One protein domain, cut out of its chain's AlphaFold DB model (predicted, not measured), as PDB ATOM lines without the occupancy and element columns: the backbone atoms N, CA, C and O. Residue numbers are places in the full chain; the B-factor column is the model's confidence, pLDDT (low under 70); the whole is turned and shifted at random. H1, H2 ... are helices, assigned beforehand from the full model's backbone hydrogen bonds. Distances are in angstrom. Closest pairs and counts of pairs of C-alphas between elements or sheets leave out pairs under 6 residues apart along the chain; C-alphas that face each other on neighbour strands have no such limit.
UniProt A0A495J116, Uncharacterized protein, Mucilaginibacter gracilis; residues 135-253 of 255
ATOM      1  N   THR A 135     125.179 173.535 178.591       34.38
ATOM      2  CA  THR A 135     125.956 172.832 177.556       34.38
ATOM      3  C   THR A 135     126.382 171.446 178.014       34.38
ATOM      4  O   THR A 135     126.614 170.605 177.156       34.38
ATOM      5  N   LEU A 136     126.407 171.177 179.321       36.38
ATOM      6  CA  LEU A 136     126.724 169.880 179.916       36.38
ATOM      7  C   LEU A 136     125.577 168.867 179.872       36.38
ATOM      8  O   LEU A 136     125.849 167.715 180.141       36.38
ATOM      9  N   ASN A 137     124.354 169.197 179.455       36.94
ATOM     10  CA  ASN A 137     123.371 168.135 179.178       36.94
ATOM     11  C   ASN A 137     123.575 167.535 177.777       36.94
ATOM     12  O   ASN A 137     123.660 166.322 177.626       36.94
ATOM     13  N   VAL A 138     123.810 168.365 176.752       37.19
ATOM     14  CA  VAL A 138     124.125 167.877 175.389       37.19
ATOM     15  C   VAL A 138     125.601 167.472 175.246       37.19
ATOM     16  O   VAL A 138     125.930 166.564 174.480       37.19
ATOM     17  N   ALA A 139     126.510 168.139 175.964       45.31
ATOM     18  CA  ALA A 139     127.911 167.744 176.057       45.31
ATOM     19  C   ALA A 139     128.130 166.664 177.111       45.31
ATOM     20  O   ALA A 139     129.043 165.898 176.896       45.31
ATOM     21  N   GLY A 140     127.323 166.551 178.169       51.38
ATOM     22  CA  GLY A 140     127.394 165.458 179.148       51.38
ATOM     23  C   GLY A 140     126.961 164.150 178.526       51.38
ATOM     24  O   GLY A 140     127.760 163.236 178.513       51.38
ATOM     25  N   GLU A 141     125.822 164.094 177.828       53.72
ATOM     26  CA  GLU A 141     125.454 162.880 177.082       53.72
ATOM     27  C   GLU A 141     126.503 162.499 176.025       53.72
ATOM     28  O   GLU A 141     126.819 161.325 175.835       53.72
ATOM     29  N   LYS A 142     127.074 163.485 175.316       62.22
ATOM     30  CA  LYS A 142     128.169 163.222 174.369       62.22
ATOM     31  C   LYS A 142     129.463 162.835 175.076       62.22
ATOM     32  O   LYS A 142     130.200 162.022 174.542       62.22
ATOM     33  N   TRP A 143     129.752 163.414 176.232       69.19
ATOM     34  CA  TRP A 143     130.964 163.184 177.005       69.19
ATOM     35  C   TRP A 143     130.914 161.849 177.727       69.19
ATOM     36  O   TRP A 143     131.918 161.156 177.742       69.19
ATOM     37  N   ASP A 144     129.753 161.435 178.214       73.12
ATOM     38  CA  ASP A 144     129.497 160.119 178.781       73.12
ATOM     39  C   ASP A 144     129.632 159.051 177.688       73.12
ATOM     40  O   ASP A 144     130.383 158.093 177.860       73.12
ATOM     41  N   LYS A 145     129.083 159.294 176.486       72.31
ATOM     42  CA  LYS A 145     129.333 158.442 175.305       72.31
ATOM     43  C   LYS A 145     130.798 158.421 174.860       72.31
ATOM     44  O   LYS A 145     131.270 157.408 174.350       72.31
ATOM     45  N   ILE A 146     131.528 159.527 175.016       74.81
ATOM     46  CA  ILE A 146     132.974 159.573 174.754       74.81
ATOM     47  C   ILE A 146     133.724 158.792 175.841       74.81
ATOM     48  O   ILE A 146     134.600 158.006 175.504       74.81
ATOM     49  N   LYS A 147     133.372 158.948 177.120       78.81
ATOM     50  CA  LYS A 147     133.974 158.240 178.259       78.81
ATOM     51  C   LYS A 147     133.829 156.733 178.123       78.81
ATOM     52  O   LYS A 147     134.801 156.027 178.351       78.81
ATOM     53  N   GLU A 148     132.677 156.248 177.666       80.88
ATOM     54  CA  GLU A 148     132.475 154.826 177.356       80.88
ATOM     55  C   GLU A 148     133.522 154.286 176.361       80.88
ATOM     56  O   GLU A 148     133.895 153.117 176.424       80.88
ATOM     57  N   ARG A 149     134.028 155.144 175.464       78.50
ATOM     58  CA  ARG A 149     134.984 154.834 174.382       78.50
ATOM     59  C   ARG A 149     136.443 155.159 174.724       78.50
ATOM     60  O   ARG A 149     137.330 154.993 173.874       78.50
ATOM     61  N   LEU A 150     136.705 155.650 175.928       79.69
ATOM     62  CA  LEU A 150     138.038 155.998 176.406       79.69
ATOM     63  C   LEU A 150     138.485 155.028 177.501       79.69
ATOM     64  O   LEU A 150     137.671 154.406 178.176       79.69
ATOM     65  N   THR A 151     139.797 154.885 177.671       80.56
ATOM     66  CA  THR A 151     140.350 154.160 178.821       80.56
ATOM     67  C   THR A 151     140.293 155.023 180.079       80.56
ATOM     68  O   THR A 151     140.290 156.254 180.007       80.56
ATOM     69  N   THR A 152     140.356 154.400 181.258       79.88
ATOM     70  CA  THR A 152     140.427 155.120 182.544       79.88
ATOM     71  C   THR A 152     141.566 156.146 182.575       79.88
ATOM     72  O   THR A 152     141.387 157.266 183.043       79.88
ATOM     73  N   THR A 153     142.726 155.811 182.004       76.56
ATOM     74  CA  THR A 153     143.893 156.707 181.941       76.56
ATOM     75  C   THR A 153     143.725 157.866 180.956       76.56
ATOM     76  O   THR A 153     144.317 158.930 181.149       76.56
ATOM     77  N   GLU A 154     142.948 157.683 179.889       77.12
ATOM     78  CA  GLU A 154     142.579 158.747 178.951       77.12
ATOM     79  C   GLU A 154     141.561 159.698 179.592       77.12
ATOM     80  O   GLU A 154     141.706 160.914 179.465       77.12
ATOM     81  N   ILE A 155     140.590 159.158 180.336       78.94
ATOM     82  CA  ILE A 155     139.594 159.935 181.086       78.94
ATOM     83  C   ILE A 155     140.288 160.796 182.144       78.94
ATOM     84  O   ILE A 155     140.170 162.017 182.097       78.94
ATOM     85  N   GLU A 156     141.112 160.199 183.012       77.12
ATOM     86  CA  GLU A 156     141.867 160.940 184.033       77.12
ATOM     87  C   GLU A 156     142.757 162.036 183.434       77.12
ATOM     88  O   GLU A 156     142.970 163.087 184.040       77.12
ATOM     89  N   PHE A 157     143.330 161.784 182.255       74.38
ATOM     90  CA  PHE A 157     144.143 162.765 181.549       74.38
ATOM     91  C   PHE A 157     143.314 163.967 181.086       74.38
ATOM     92  O   PHE A 157     143.767 165.107 181.218       74.38
ATOM     93  N   ILE A 158     142.117 163.726 180.550       72.44
ATOM     94  CA  ILE A 158     141.229 164.787 180.072       72.44
ATOM     95  C   ILE A 158     140.609 165.538 181.246       72.44
ATOM     96  O   ILE A 158     140.606 166.764 181.208       72.44
ATOM     97  N   ASP A 159     140.180 164.843 182.298       72.38
ATOM     98  CA  ASP A 159     139.631 165.461 183.507       72.38
ATOM     99  C   ASP A 159     140.663 166.412 184.132       72.38
ATOM    100  O   ASP A 159     140.390 167.597 184.303       72.38
ATOM    101  N   LYS A 160     141.923 165.972 184.286       65.94
ATOM    102  CA  LYS A 160     143.025 166.849 184.731       65.94
ATOM    103  C   LYS A 160     143.231 168.060 183.810       65.94
ATOM    104  O   LYS A 160     143.550 169.148 184.289       65.94
ATOM    105  N   LEU A 161     143.085 167.904 182.491       66.38
ATOM    106  CA  LEU A 161     143.159 169.034 181.557       66.38
ATOM    107  C   LEU A 161     141.973 170.000 181.714       66.38
ATOM    108  O   LEU A 161     142.180 171.209 181.594       66.38
ATOM    109  N   MET A 162     140.765 169.482 181.957       63.06
ATOM    110  CA  MET A 162     139.547 170.276 182.154       63.06
ATOM    111  C   MET A 162     139.576 171.046 183.474       63.06
ATOM    112  O   MET A 162     139.240 172.228 183.485       63.06
ATOM    113  N   ASP A 163     140.117 170.439 184.531       59.09
ATOM    114  CA  ASP A 163     140.324 171.055 185.850       59.09
ATOM    115  C   ASP A 163     141.429 172.130 185.849       59.09
ATOM    116  O   ASP A 163     141.842 172.649 186.888       59.09
ATOM    117  N   GLY A 164     141.963 172.472 184.674       50.56
ATOM    118  CA  GLY A 164     142.981 173.502 184.527       50.56
ATOM    119  C   GLY A 164     144.341 173.090 185.089       50.56
ATOM    120  O   GLY A 164     145.201 173.960 185.281       50.56
ATOM    121  N   PHE A 165     144.575 171.789 185.322       54.09
ATOM    122  CA  PHE A 165     145.868 171.292 185.772       54.09
ATOM    123  C   PHE A 165     146.922 171.623 184.713       54.09
ATOM    124  O   PHE A 165     147.013 171.032 183.632       54.09
ATOM    125  N   LYS A 166     147.752 172.623 185.016       52.62
ATOM    126  CA  LYS A 166     148.886 172.990 184.173       52.62
ATOM    127  C   LYS A 166     149.949 171.916 184.352       52.62
ATOM    128  O   LYS A 166     150.811 172.037 185.217       52.62
ATOM    129  N   PHE A 167     149.951 170.919 183.467       51.59
ATOM    130  CA  PHE A 167     151.025 169.922 183.356       51.59
ATOM    131  C   PHE A 167     152.426 170.546 183.162       51.59
ATOM    132  O   PHE A 167     153.436 169.851 183.231       51.59
ATOM    133  N   TYR A 168     152.514 171.865 182.948       46.22
ATOM    134  CA  TYR A 168     153.746 172.589 182.668       46.22
ATOM    135  C   TYR A 168     154.062 173.626 183.754       46.22
ATOM    136  O   TYR A 168     153.604 174.767 183.701       46.22
ATOM    137  N   LYS A 169     154.948 173.264 184.691       41.94
ATOM    138  CA  LYS A 169     155.897 174.231 185.285       41.94
ATOM    139  C   LYS A 169     157.226 174.287 184.504       41.94
ATOM    140  O   LYS A 169     157.994 175.226 184.674       41.94
ATOM    141  N   ARG A 170     157.490 173.322 183.609       43.97
ATOM    142  CA  ARG A 170     158.626 173.263 182.662       43.97
ATOM    143  C   ARG A 170     158.133 172.705 181.315       43.97
ATOM    144  O   ARG A 170     157.046 172.138 181.271       43.97
ATOM    145  N   LYS A 171     158.874 172.933 180.216       46.16
ATOM    146  CA  LYS A 171     158.479 172.560 178.836       46.16
ATOM    147  C   LYS A 171     157.894 171.127 178.774       46.16
ATOM    148  O   LYS A 171     158.464 170.248 179.414       46.16
ATOM    149  N   PRO A 172     156.818 170.880 177.995       54.22
ATOM    150  CA  PRO A 172     156.254 169.538 177.818       54.22
ATOM    151  C   PRO A 172     157.328 168.545 177.359       54.22
ATOM    152  O   PRO A 172     158.066 168.867 176.422       54.22
ATOM    153  N   THR A 173     157.378 167.348 177.947       61.38
ATOM    154  CA  THR A 173     158.132 166.224 177.372       61.38
ATOM    155  C   THR A 173     157.519 165.833 176.019       61.38
ATOM    156  O   THR A 173     156.331 166.069 175.776       61.38
ATOM    157  N   ASN A 174     158.316 165.264 175.106       65.81
ATOM    158  CA  ASN A 174     157.806 164.810 173.803       65.81
ATOM    159  C   ASN A 174     156.697 163.761 173.971       65.81
ATOM    160  O   ASN A 174     155.652 163.879 173.338       65.81
ATOM    161  N   GLU A 175     156.859 162.848 174.930       61.00
ATOM    162  CA  GLU A 175     155.866 161.824 175.276       61.00
ATOM    163  C   GLU A 175     154.506 162.418 175.674       61.00
ATOM    164  O   GLU A 175     153.464 161.918 175.255       61.00
ATOM    165  N   PHE A 176     154.485 163.531 176.422       66.69
ATOM    166  CA  PHE A 176     153.233 164.207 176.780       66.69
ATOM    167  C   PHE A 176     152.522 164.781 175.548       66.69
ATOM    168  O   PHE A 176     151.299 164.694 175.425       66.69
ATOM    169  N   LYS A 177     153.272 165.404 174.630       64.50
ATOM    170  CA  LYS A 177     152.699 165.985 173.403       64.50
ATOM    171  C   LYS A 177     152.140 164.905 172.488       64.50
ATOM    172  O   LYS A 177     151.060 165.095 171.930       64.50
ATOM    173  N   GLU A 178     152.864 163.800 172.348       69.00
ATOM    174  CA  GLU A 178     152.425 162.630 171.593       69.00
ATOM    175  C   GLU A 178     151.156 162.043 172.209       69.00
ATOM    176  O   GLU A 178     150.168 161.865 171.498       69.00
ATOM    177  N   TYR A 179     151.127 161.866 173.535       72.25
ATOM    178  CA  TYR A 179     149.956 161.342 174.233       72.25
ATOM    179  C   TYR A 179     148.736 162.254 174.091       72.25
ATOM    180  O   TYR A 179     147.661 161.798 173.707       72.25
ATOM    181  N   ARG A 180     148.911 163.567 174.281       70.56
ATOM    182  CA  ARG A 180     147.849 164.546 174.029       70.56
ATOM    183  C   ARG A 180     147.328 164.425 172.597       70.56
ATOM    184  O   ARG A 180     146.126 164.348 172.382       70.56
ATOM    185  N   THR A 181     148.222 164.411 171.615       69.44
ATOM    186  CA  THR A 181     147.835 164.351 170.199       69.44
ATOM    187  C   THR A 181     147.059 163.072 169.890       69.44
ATOM    188  O   THR A 181     146.029 163.136 169.224       69.44
ATOM    189  N   TYR A 182     147.501 161.938 170.431       78.25
ATOM    190  CA  TYR A 182     146.817 160.655 170.317       78.25
ATOM    191  C   TYR A 182     145.388 160.710 170.885       78.25
ATOM    192  O   TYR A 182     144.438 160.439 170.148       78.25
ATOM    193  N   VAL A 183     145.211 161.154 172.137       71.50
ATOM    194  CA  VAL A 183     143.890 161.209 172.793       71.50
ATOM    195  C   VAL A 183     142.935 162.152 172.056       71.50
ATOM    196  O   VAL A 183     141.793 161.795 171.774       71.50
ATOM    197  N   PHE A 184     143.404 163.340 171.665       72.62
ATOM    198  CA  PHE A 184     142.567 164.297 170.934       72.62
ATOM    199  C   PHE A 184     142.215 163.815 169.518       72.62
ATOM    200  O   PHE A 184     141.095 164.054 169.065       72.62
ATOM    201  N   ASN A 185     143.119 163.111 168.826       69.31
ATOM    202  CA  ASN A 185     142.813 162.503 167.529       69.31
ATOM    203  C   ASN A 185     141.792 161.366 167.662       69.31
ATOM    204  O   ASN A 185     140.880 161.283 166.841       69.31
ATOM    205  N   LYS A 186     141.901 160.539 168.710       75.94
ATOM    206  CA  LYS A 186     140.933 159.477 169.014       75.94
ATOM    207  C   LYS A 186     139.531 160.050 169.216       75.94
ATOM    208  O   LYS A 186     138.598 159.594 168.569       75.94
ATOM    209  N   ILE A 187     139.395 161.102 170.030       72.25
ATOM    210  CA  ILE A 187     138.109 161.781 170.265       72.25
ATOM    211  C   ILE A 187     137.569 162.408 168.975       72.25
ATOM    212  O   ILE A 187     136.389 162.274 168.671       72.25
ATOM    213  N   LYS A 188     138.425 163.081 168.195       71.00
ATOM    214  CA  LYS A 188     138.016 163.762 166.957       71.00
ATOM    215  C   LYS A 188     137.485 162.794 165.897       71.00
ATOM    216  O   LYS A 188     136.568 163.152 165.164       71.00
ATOM    217  N   ASN A 189     138.073 161.605 165.807       69.75
ATOM    218  CA  ASN A 189     137.722 160.597 164.809       69.75
ATOM    219  C   ASN A 189     136.664 159.598 165.315       69.75
ATOM    220  O   ASN A 189     136.360 158.628 164.625       69.75
ATOM    221  N   MET A 190     136.115 159.814 166.512       73.00
ATOM    222  CA  MET A 190     135.144 158.919 167.129       73.00
ATOM    223  C   MET A 190     133.756 159.095 166.505       73.00
ATOM    224  O   MET A 190     133.177 160.183 166.537       73.00
ATOM    225  N   ASP A 191     133.192 158.010 165.975       75.25
ATOM    226  CA  ASP A 191     131.819 157.985 165.465       75.25
ATOM    227  C   ASP A 191     130.850 157.561 166.579       75.25
ATOM    228  O   ASP A 191     130.617 156.373 166.823       75.25
ATOM    229  N   LEU A 192     130.302 158.556 167.280       73.81
ATOM    230  CA  LEU A 192     129.407 158.370 168.430       73.81
ATOM    231  C   LEU A 192     128.034 157.785 168.062       73.81
ATOM    232  O   LEU A 192     127.280 157.408 168.957       73.81
ATOM    233  N   ASN A 193     127.701 157.706 166.769       74.62
ATOM    234  CA  ASN A 193     126.413 157.192 166.299       74.62
ATOM    235  C   ASN A 193     126.430 155.680 166.038       74.62
ATOM    236  O   ASN A 193     125.370 155.077 165.875       74.62
ATOM    237  N   LYS A 194     127.613 155.059 165.987       75.88
ATOM    238  CA  LYS A 194     127.760 153.607 165.815       75.88
ATOM    239  C   LYS A 194     127.922 152.924 167.165       75.88
ATOM    240  O   LYS A 194     128.605 153.493 168.005       75.88
ATOM    241  N   PRO A 195     127.355 151.733 167.402       75.31
ATOM    242  CA  PRO A 195     127.690 150.961 168.593       75.31
ATOM    243  C   PRO A 195     129.184 150.624 168.603       75.31
ATOM    244  O   PRO A 195     129.826 150.563 167.553       75.31
ATOM    245  N   MET A 196     129.729 150.435 169.800       78.31
ATOM    246  CA  MET A 196     131.126 150.066 169.975       78.31
ATOM    247  C   MET A 196     131.358 148.673 169.388       78.31
ATOM    248  O   MET A 196     130.555 147.760 169.577       78.31
ATOM    249  N   THR A 197     132.437 148.512 168.632       81.31
ATOM    250  CA  THR A 197     132.847 147.183 168.174       81.31
ATOM    251  C   THR A 197     133.446 146.394 169.345       81.31
ATOM    252  O   THR A 197     134.044 146.999 170.239       81.31
ATOM    253  N   PRO A 198     133.398 145.049 169.332       80.38
ATOM    254  CA  PRO A 198     134.038 144.236 170.372       80.38
ATOM    255  C   PRO A 198     135.525 144.571 170.580       80.38
ATOM    256  O   PRO A 198     136.035 144.542 171.696       80.38
ATOM    257  N   LEU A 199     136.230 144.952 169.507       80.44
ATOM    258  CA  LEU A 199     137.625 145.397 169.569       80.44
ATOM    259  C   LEU A 199     137.786 146.730 170.304       80.44
ATOM    260  O   LEU A 199     138.729 146.898 171.075       80.44
ATOM    261  N   GLU A 200     136.885 147.680 170.073       78.44
ATOM    262  CA  GLU A 200     136.880 148.954 170.788       78.44
ATOM    263  C   GLU A 200     136.541 148.749 172.270       78.44
ATOM    264  O   GLU A 200     137.245 149.297 173.115       78.44
ATOM    265  N   GLU A 201     135.571 147.891 172.599       80.75
ATOM    266  CA  GLU A 201     135.226 147.554 173.992       80.75
ATOM    267  C   GLU A 201     136.385 146.898 174.749       80.75
ATOM    268  O   GLU A 201     136.571 147.117 175.948       80.75
ATOM    269  N   ILE A 202     137.188 146.084 174.059       81.44
ATOM    270  CA  ILE A 202     138.411 145.521 174.632       81.44
ATOM    271  C   ILE A 202     139.408 146.645 174.915       81.44
ATOM    272  O   ILE A 202     139.956 146.723 176.015       81.44
ATOM    273  N   LYS A 203     139.639 147.533 173.940       80.75
ATOM    274  CA  LYS A 203     140.625 148.614 174.066       80.75
ATOM    275  C   LYS A 203     140.295 149.584 175.199       80.75
ATOM    276  O   LYS A 203     141.225 150.064 175.833       80.75
ATOM    277  N   THR A 204     139.023 149.862 175.481       80.56
ATOM    278  CA  THR A 204     138.630 150.784 176.566       80.56
ATOM    279  C   THR A 204     138.869 150.217 177.959       80.56
ATOM    280  O   THR A 204     139.132 150.968 178.896       80.56
ATOM    281  N   LYS A 205     138.842 148.890 178.102       82.56
ATOM    282  CA  LYS A 205     139.076 148.199 179.380       82.56
ATOM    283  C   LYS A 205     140.545 147.862 179.642       82.56
ATOM    284  O   LYS A 205     140.871 147.384 180.728       82.56
ATOM    285  N   LEU A 206     141.419 148.061 178.659       80.88
ATOM    286  CA  LEU A 206     142.854 147.838 178.796       80.88
ATOM    287  C   LEU A 206     143.561 149.103 179.286       80.88
ATOM    288  O   LEU A 206     143.147 150.230 179.006       80.88
ATOM    289  N   ASP A 207     144.665 148.913 180.008       79.81
ATOM    290  CA  ASP A 207     145.562 150.021 180.301       79.81
ATOM    291  C   ASP A 207     146.297 150.473 179.028       79.81
ATOM    292  O   ASP A 207     146.325 149.801 177.997       79.81
ATOM    293  N   MET A 208     146.907 151.652 179.085       75.12
ATOM    294  CA  MET A 208     147.517 152.268 177.907       75.12
ATOM    295  C   MET A 208     148.671 151.437 177.317       75.12
ATOM    296  O   MET A 208     148.911 151.457 176.107       75.12
ATOM    297  N   GLN A 209     149.409 150.728 178.173       81.00
ATOM    298  CA  GLN A 209     150.523 149.885 177.760       81.00
ATOM    299  C   GLN A 209     149.995 148.623 177.069       81.00
ATOM    300  O   GLN A 209     150.494 148.249 176.006       81.00
ATOM    301  N   ASP A 210     148.946 148.026 177.623       84.19
ATOM    302  CA  ASP A 210     148.227 146.891 177.066       84.19
ATOM    303  C   ASP A 210     147.549 147.234 175.736       84.19
ATOM    304  O   ASP A 210     147.597 146.413 174.825       84.19
ATOM    305  N   VAL A 211     146.982 148.438 175.572       82.31
ATOM    306  CA  VAL A 211     146.420 148.895 174.287       82.31
ATOM    307  C   VAL A 211     147.505 148.966 173.215       82.31
ATOM    308  O   VAL A 211     147.325 148.410 172.135       82.31
ATOM    309  N   ARG A 212     148.663 149.571 173.513       82.81
ATOM    310  CA  ARG A 212     149.789 149.630 172.557       82.81
ATOM    311  C   ARG A 212     150.293 148.237 172.187       82.81
ATOM    312  O   ARG A 212     150.594 147.975 171.024       82.81
ATOM    313  N   MET A 213     150.382 147.337 173.169       88.00
ATOM    314  CA  MET A 213     150.737 145.943 172.909       88.00
ATOM    315  C   MET A 213     149.679 145.248 172.057       88.00
ATOM    316  O   MET A 213     150.038 144.549 171.117       88.00
ATOM    317  N   PHE A 214     148.396 145.447 172.356       87.56
ATOM    318  CA  PHE A 214     147.284 144.876 171.608       87.56
ATOM    319  C   PHE A 214     147.318 145.314 170.142       87.56
ATOM    320  O   PHE A 214     147.277 144.467 169.255       87.56
ATOM    321  N   GLU A 215     147.475 146.613 169.892       86.19
ATOM    322  CA  GLU A 215     147.537 147.165 168.538       86.19
ATOM    323  C   GLU A 215     148.656 146.530 167.725       86.19
ATOM    324  O   GLU A 215     148.396 146.057 166.631       86.19
ATOM    325  N   ILE A 216     149.859 146.394 168.285       87.75
ATOM    326  CA  ILE A 216     150.982 145.785 167.559       87.75
ATOM    327  C   ILE A 216     150.830 144.256 167.447       87.75
ATOM    328  O   ILE A 216     151.152 143.667 166.418       87.75
ATOM    329  N   MET A 217     150.370 143.564 168.496       89.50
ATOM    330  CA  MET A 217     150.292 142.095 168.507       89.50
ATOM    331  C   MET A 217     149.226 141.546 167.555       89.50
ATOM    332  O   MET A 217     149.437 140.474 166.973       89.50
ATOM    333  N   TYR A 218     148.107 142.256 167.413       87.12
ATOM    334  CA  TYR A 218     146.955 141.832 166.614       87.12
ATOM    335  C   TYR A 218     146.827 142.567 165.280       87.12
ATOM    336  O   TYR A 218     145.887 142.281 164.551       87.12
ATOM    337  N   ASP A 219     147.777 143.437 164.931       85.62
ATOM    338  CA  ASP A 219     147.865 144.003 163.585       85.62
ATOM    339  C   ASP A 219     148.107 142.894 162.549       85.62
ATOM    340  O   ASP A 219     149.035 142.095 162.706       85.62
ATOM    341  N   GLU A 220     147.287 142.808 161.509       86.19
ATOM    342  CA  GLU A 220     147.466 141.809 160.450       86.19
ATOM    343  C   GLU A 220     148.581 142.199 159.470       86.19
ATOM    344  O   GLU A 220     149.182 141.312 158.859       86.19
ATOM    345  N   ASP A 221     148.933 143.487 159.402       88.94
ATOM    346  CA  ASP A 221     149.936 144.009 158.469       88.94
ATOM    347  C   ASP A 221     151.375 143.690 158.906       88.94
ATOM    348  O   ASP A 221     152.300 143.713 158.090       88.94
ATOM    349  N   PHE A 222     151.591 143.357 160.186       88.62
ATOM    350  CA  PHE A 222     152.918 143.022 160.709       88.62
ATOM    351  C   PHE A 222     153.168 141.512 160.778       88.62
ATOM    352  O   PHE A 222     152.421 140.740 161.392       88.62
ATOM    353  N   SER A 223     154.322 141.083 160.265       92.75
ATOM    354  CA  SER A 223     154.811 139.721 160.473       92.75
ATOM    355  C   SER A 223     155.182 139.470 161.939       92.75
ATOM    356  O   SER A 223     155.504 140.378 162.706       92.75
ATOM    357  N   TYR A 224     155.223 138.196 162.341       88.62
ATOM    358  CA  TYR A 224     155.605 137.796 163.701       88.62
ATOM    359  C   TYR A 224     156.941 138.407 164.165       88.62
ATOM    360  O   TYR A 224     157.057 138.896 165.289       88.62
ATOM    361  N   ARG A 225     157.946 138.433 163.279       88.88
ATOM    362  CA  ARG A 225     159.272 138.995 163.582       88.88
ATOM    363  C   ARG A 225     159.236 140.518 163.726       88.88
ATOM    364  O   ARG A 225     159.933 141.058 164.585       88.88
ATOM    365  N   GLU A 226     158.423 141.206 162.929       90.44
ATOM    366  CA  GLU A 226     158.247 142.659 163.020       90.44
ATOM    367  C   GLU A 226     157.552 143.054 164.319       90.44
ATOM    368  O   GLU A 226     158.035 143.949 165.012       90.44
ATOM    369  N   LYS A 227     156.513 142.314 164.724       91.19
ATOM    370  CA  LYS A 227     155.820 142.522 166.004       91.19
ATOM    371  C   LYS A 227     156.774 142.425 167.194       91.19
ATOM    372  O   LYS A 227     156.787 143.308 168.049       91.19
ATOM    373  N   ILE A 228     157.614 141.385 167.230       89.94
ATOM    374  CA  ILE A 228     158.635 141.205 168.278       89.94
ATOM    375  C   ILE A 228     159.610 142.391 168.301       89.94
ATOM    376  O   ILE A 228     159.908 142.929 169.371       89.94
ATOM    377  N   LYS A 229     160.073 142.829 167.124       89.50
ATOM    378  CA  LYS A 229     161.017 143.945 166.985       89.50
ATOM    379  C   LYS A 229     160.412 145.278 167.431       89.50
ATOM    380  O   LYS A 229     161.072 146.023 168.153       89.50
ATOM    381  N   MET A 230     159.172 145.573 167.038       87.38
ATOM    382  CA  MET A 230     158.468 146.808 167.409       87.38
ATOM    383  C   MET A 230     158.199 146.885 168.913       87.38
ATOM    384  O   MET A 230     158.372 147.943 169.515       87.38
ATOM    385  N   LEU A 231     157.856 145.752 169.532       88.25
ATOM    386  CA  LEU A 231     157.638 145.651 170.977       88.25
ATOM    387  C   LEU A 231     158.937 145.582 171.789       88.25
ATOM    388  O   LEU A 231     158.893 145.699 173.011       88.25
ATOM    389  N   LYS A 232     160.092 145.412 171.129       91.50
ATOM    390  CA  LYS A 232     161.405 145.212 171.763       91.50
ATOM    391  C   LYS A 232     161.408 144.037 172.751       91.50
ATOM    392  O   LYS A 232     162.022 144.112 173.813       91.50
ATOM    393  N   PHE A 233     160.711 142.958 172.406       91.94
ATOM    394  CA  PHE A 233     160.616 141.753 173.231       91.94
ATOM    395  C   PHE A 233     161.571 140.663 172.749       91.94
ATOM    396  O   PHE A 233     161.959 140.617 171.584       91.94
ATOM    397  N   THR A 234     161.917 139.739 173.642       93.88
ATOM    398  CA  THR A 234     162.349 138.399 173.232       93.88
ATOM    399  C   THR A 234     161.137 137.562 172.818       93.88
ATOM    400  O   THR A 234     160.001 137.863 173.185       93.88
ATOM    401  N   GLU A 235     161.354 136.473 172.084       90.31
ATOM    402  CA  GLU A 235     160.267 135.575 171.669       90.31
ATOM    403  C   GLU A 235     159.488 135.010 172.873       90.31
ATOM    404  O   GLU A 235     158.255 135.016 172.901       90.31
ATOM    405  N   ALA A 236     160.208 134.624 173.931       91.12
ATOM    406  CA  ALA A 236     159.615 134.155 175.181       91.12
ATOM    407  C   ALA A 236     158.780 135.245 175.879       91.12
ATOM    408  O   ALA A 236     157.676 134.969 176.359       91.12
ATOM    409  N   GLN A 237     159.271 136.490 175.906       90.44
ATOM    410  CA  GLN A 237     158.524 137.630 176.447       90.44
ATOM    411  C   GLN A 237     157.265 137.911 175.624       90.44
ATOM    412  O   GLN A 237     156.197 138.093 176.204       90.44
ATOM    413  N   TYR A 238     157.360 137.872 174.294       92.88
ATOM    414  CA  TYR A 238     156.221 138.070 173.402       92.88
ATOM    415  C   TYR A 238     155.117 137.039 173.649       92.88
ATOM    416  O   TYR A 238     153.961 137.408 173.858       92.88
ATOM    417  N   LEU A 239     155.462 135.748 173.692       91.44
ATOM    418  CA  LEU A 239     154.488 134.681 173.939       91.44
ATOM    419  C   LEU A 239     153.855 134.784 175.332       91.44
ATOM    420  O   LEU A 239     152.647 134.580 175.472       91.44
ATOM    421  N   SER A 240     154.653 135.119 176.349       92.31
ATOM    422  CA  SER A 240     154.171 135.319 177.719       92.31
ATOM    423  C   SER A 240     153.188 136.492 177.805       92.31
ATOM    424  O   SER A 240     152.051 136.314 178.247       92.31
ATOM    425  N   GLN A 241     153.574 137.664 177.291       90.94
ATOM    426  CA  GLN A 241     152.735 138.866 177.308       90.94
ATOM    427  C   GLN A 241     151.463 138.685 176.478       90.94
ATOM    428  O   GLN A 241     150.376 139.040 176.930       90.94
ATOM    429  N   ARG A 242     151.554 138.020 175.321       91.12
ATOM    430  CA  ARG A 242     150.378 137.681 174.509       91.12
ATOM    431  C   ARG A 242     149.391 136.795 175.270       91.12
ATOM    432  O   ARG A 242     148.187 137.028 175.199       91.12
ATOM    433  N   ARG A 243     149.869 135.792 176.019       90.56
ATOM    434  CA  ARG A 243     149.004 134.938 176.856       90.56
ATOM    435  C   ARG A 243     148.344 135.727 177.983       90.56
ATOM    436  O   ARG A 243     147.154 135.530 178.223       90.56
ATOM    437  N   ILE A 244     149.090 136.603 178.657       90.56
ATOM    438  CA  ILE A 244     148.558 137.470 179.718       90.56
ATOM    439  C   ILE A 244     147.452 138.364 179.152       90.56
ATOM    440  O   ILE A 244     146.354 138.395 179.704       90.56
ATOM    441  N   LEU A 245     147.711 139.010 178.015       88.94
ATOM    442  CA  LEU A 245     146.765 139.901 177.352       88.94
ATOM    443  C   LEU A 245     145.498 139.155 176.903       88.94
ATOM    444  O   LEU A 245     144.395 139.592 177.209       88.94
ATOM    445  N   LEU A 246     145.629 137.974 176.284       88.56
ATOM    446  CA  LEU A 246     144.480 137.122 175.938       88.56
ATOM    447  C   LEU A 246     143.664 136.709 177.163       88.56
ATOM    448  O   LEU A 246     142.437 136.650 177.100       88.56
ATOM    449  N   LYS A 247     144.331 136.415 178.283       89.75
ATOM    450  CA  LYS A 247     143.658 136.041 179.530       89.75
ATOM    451  C   LYS A 247     142.878 137.222 180.111       89.75
ATOM    452  O   LYS A 247     141.749 137.016 180.550       89.75
ATOM    453  N   LYS A 248     143.438 138.439 180.055       86.94
ATOM    454  CA  LYS A 248     142.739 139.682 180.421       86.94
ATOM    455  C   LYS A 248     141.514 139.904 179.530       86.94
ATOM    456  O   LYS A 248     140.423 140.071 180.058       86.94
ATOM    457  N   ILE A 249     141.670 139.801 178.208       85.94
ATOM    458  CA  ILE A 249     140.575 139.964 177.236       85.94
ATOM    459  C   ILE A 249     139.453 138.954 177.494       85.94
ATOM    460  O   ILE A 249     138.288 139.326 177.587       85.94
ATOM    461  N   LYS A 250     139.797 137.675 177.684       86.56
ATOM    462  CA  LYS A 250     138.810 136.626 177.965       86.56
ATOM    463  C   LYS A 250     138.050 136.883 179.270       86.56
ATOM    464  O   LYS A 250     136.862 136.590 179.341       86.56
ATOM    465  N   ALA A 251     138.709 137.446 180.282       86.25
ATOM    466  CA  ALA A 251     138.072 137.803 181.548       86.25
ATOM    467  C   ALA A 251     137.081 138.979 181.423       86.25
ATOM    468  O   ALA A 251     136.236 139.143 182.299       86.25
ATOM    469  N   MET A 252     137.144 139.771 180.345       83.81
ATOM    470  CA  MET A 252     136.229 140.897 180.116       83.81
ATOM    471  C   MET A 252     134.831 140.468 179.641       83.81
ATOM    472  O   MET A 252     133.940 141.316 179.620       83.81
ATOM    473  N   ASN A 253     134.632 139.186 179.286       77.00
ATOM    474  CA  ASN A 253     133.355 138.607 178.835       77.00
ATOM    475  C   ASN A 253     132.659 139.395 177.703       77.00
ATOM    476  O   ASN A 253     131.432 139.441 177.637       77.00
TER     477      ASN A 253
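AT A GLANCE: This is residues 135 to 253 of the 255 residues of an uncharacterized protein of Mucilaginibacter gracilis (UniProt A0A495J116). Two loose lobes of helices are joined through a short helix, H4. One lobe is the hairpin of H5 and H6 with the long H7 running across it; the other is H1, H2 and H3, loosely gathered, with H3 crossing H2, and from it stick out residues 135 to 141, which belong to H1, and residues 168 to 175, of which 174 and 175 belong to H3. The printed part has 119 residues with seven named helices, H1 to H7 in order along the chain, and no named strand; the class is all helix. It is only just loose, close to compact, with a radius of gyration of the C-alphas of 16.6 A, and spans 50 by 40 by 24 A.

HOW THE PARTS SIT: Start at the longest helix, H7, residues 235 to 251. With residues 242 to 245 alone it only just touches H5, residues 208 to 218, with 3 pairs of C-alphas within 8 A; the closest are Asp 210 and Leu 245, 7.1 A apart, and the tilt of 72 degrees is only just about perpendicular. H5 touches H6, residues 224 to 231, as a helical hairpin: look at C-alphas 216 and 227, the closest, 6.0 A apart, at a shallow tilt of 17 degrees, opposite ways. Next find H4, residues 198 to 205, close but not clearly touching H7, where the closest C-alphas, of Ile 202 and Ile 249, are 6.5 A apart. H4 is also close to but not clearly touching H1, residues 135 to 148, with Glu 148 and Thr 204 the closest C-alphas at 7.4 A. H2, residues 152 to 162, is close to but not clearly touching H3, residues 174 to 188, about perpendicular at 85 degrees, with the closest C-alphas, of Glu 154 and Val 183, 6.8 A apart. H3 is apart from H4, H5, H6 and H7. Every O i to N i+4 pair is within hydrogen-bond range in H1, H2, H3, H5, H6 and H7, and 3 of 4 are in H4.

IN THESE COORDINATES: Find C-alpha 235 at (160.267, 135.575, 171.669); from there H7 runs 24.4 A to C-alpha 251 at (138.072, 137.803, 181.548). H1 begins at C-alpha 135, (125.956, 172.832, 177.556), and is 19.2 A long. H3 is 21.0 A, H5 15.4 A and H2 15.2 A from first to last C-alpha; H4 and H6 have 8 residues each.

THE WHOLE: The two C-alphas farthest apart, of Thr 135 and Ala 236, are 51.3 A apart. The printed part has no cut, and the link from H2 to H3, 11 residues, is long. The mean pLDDT of the printed part is 75.6; look for low confidence, under 70, at residues 135 to 143, 160 to 178, 181, 185 and 189.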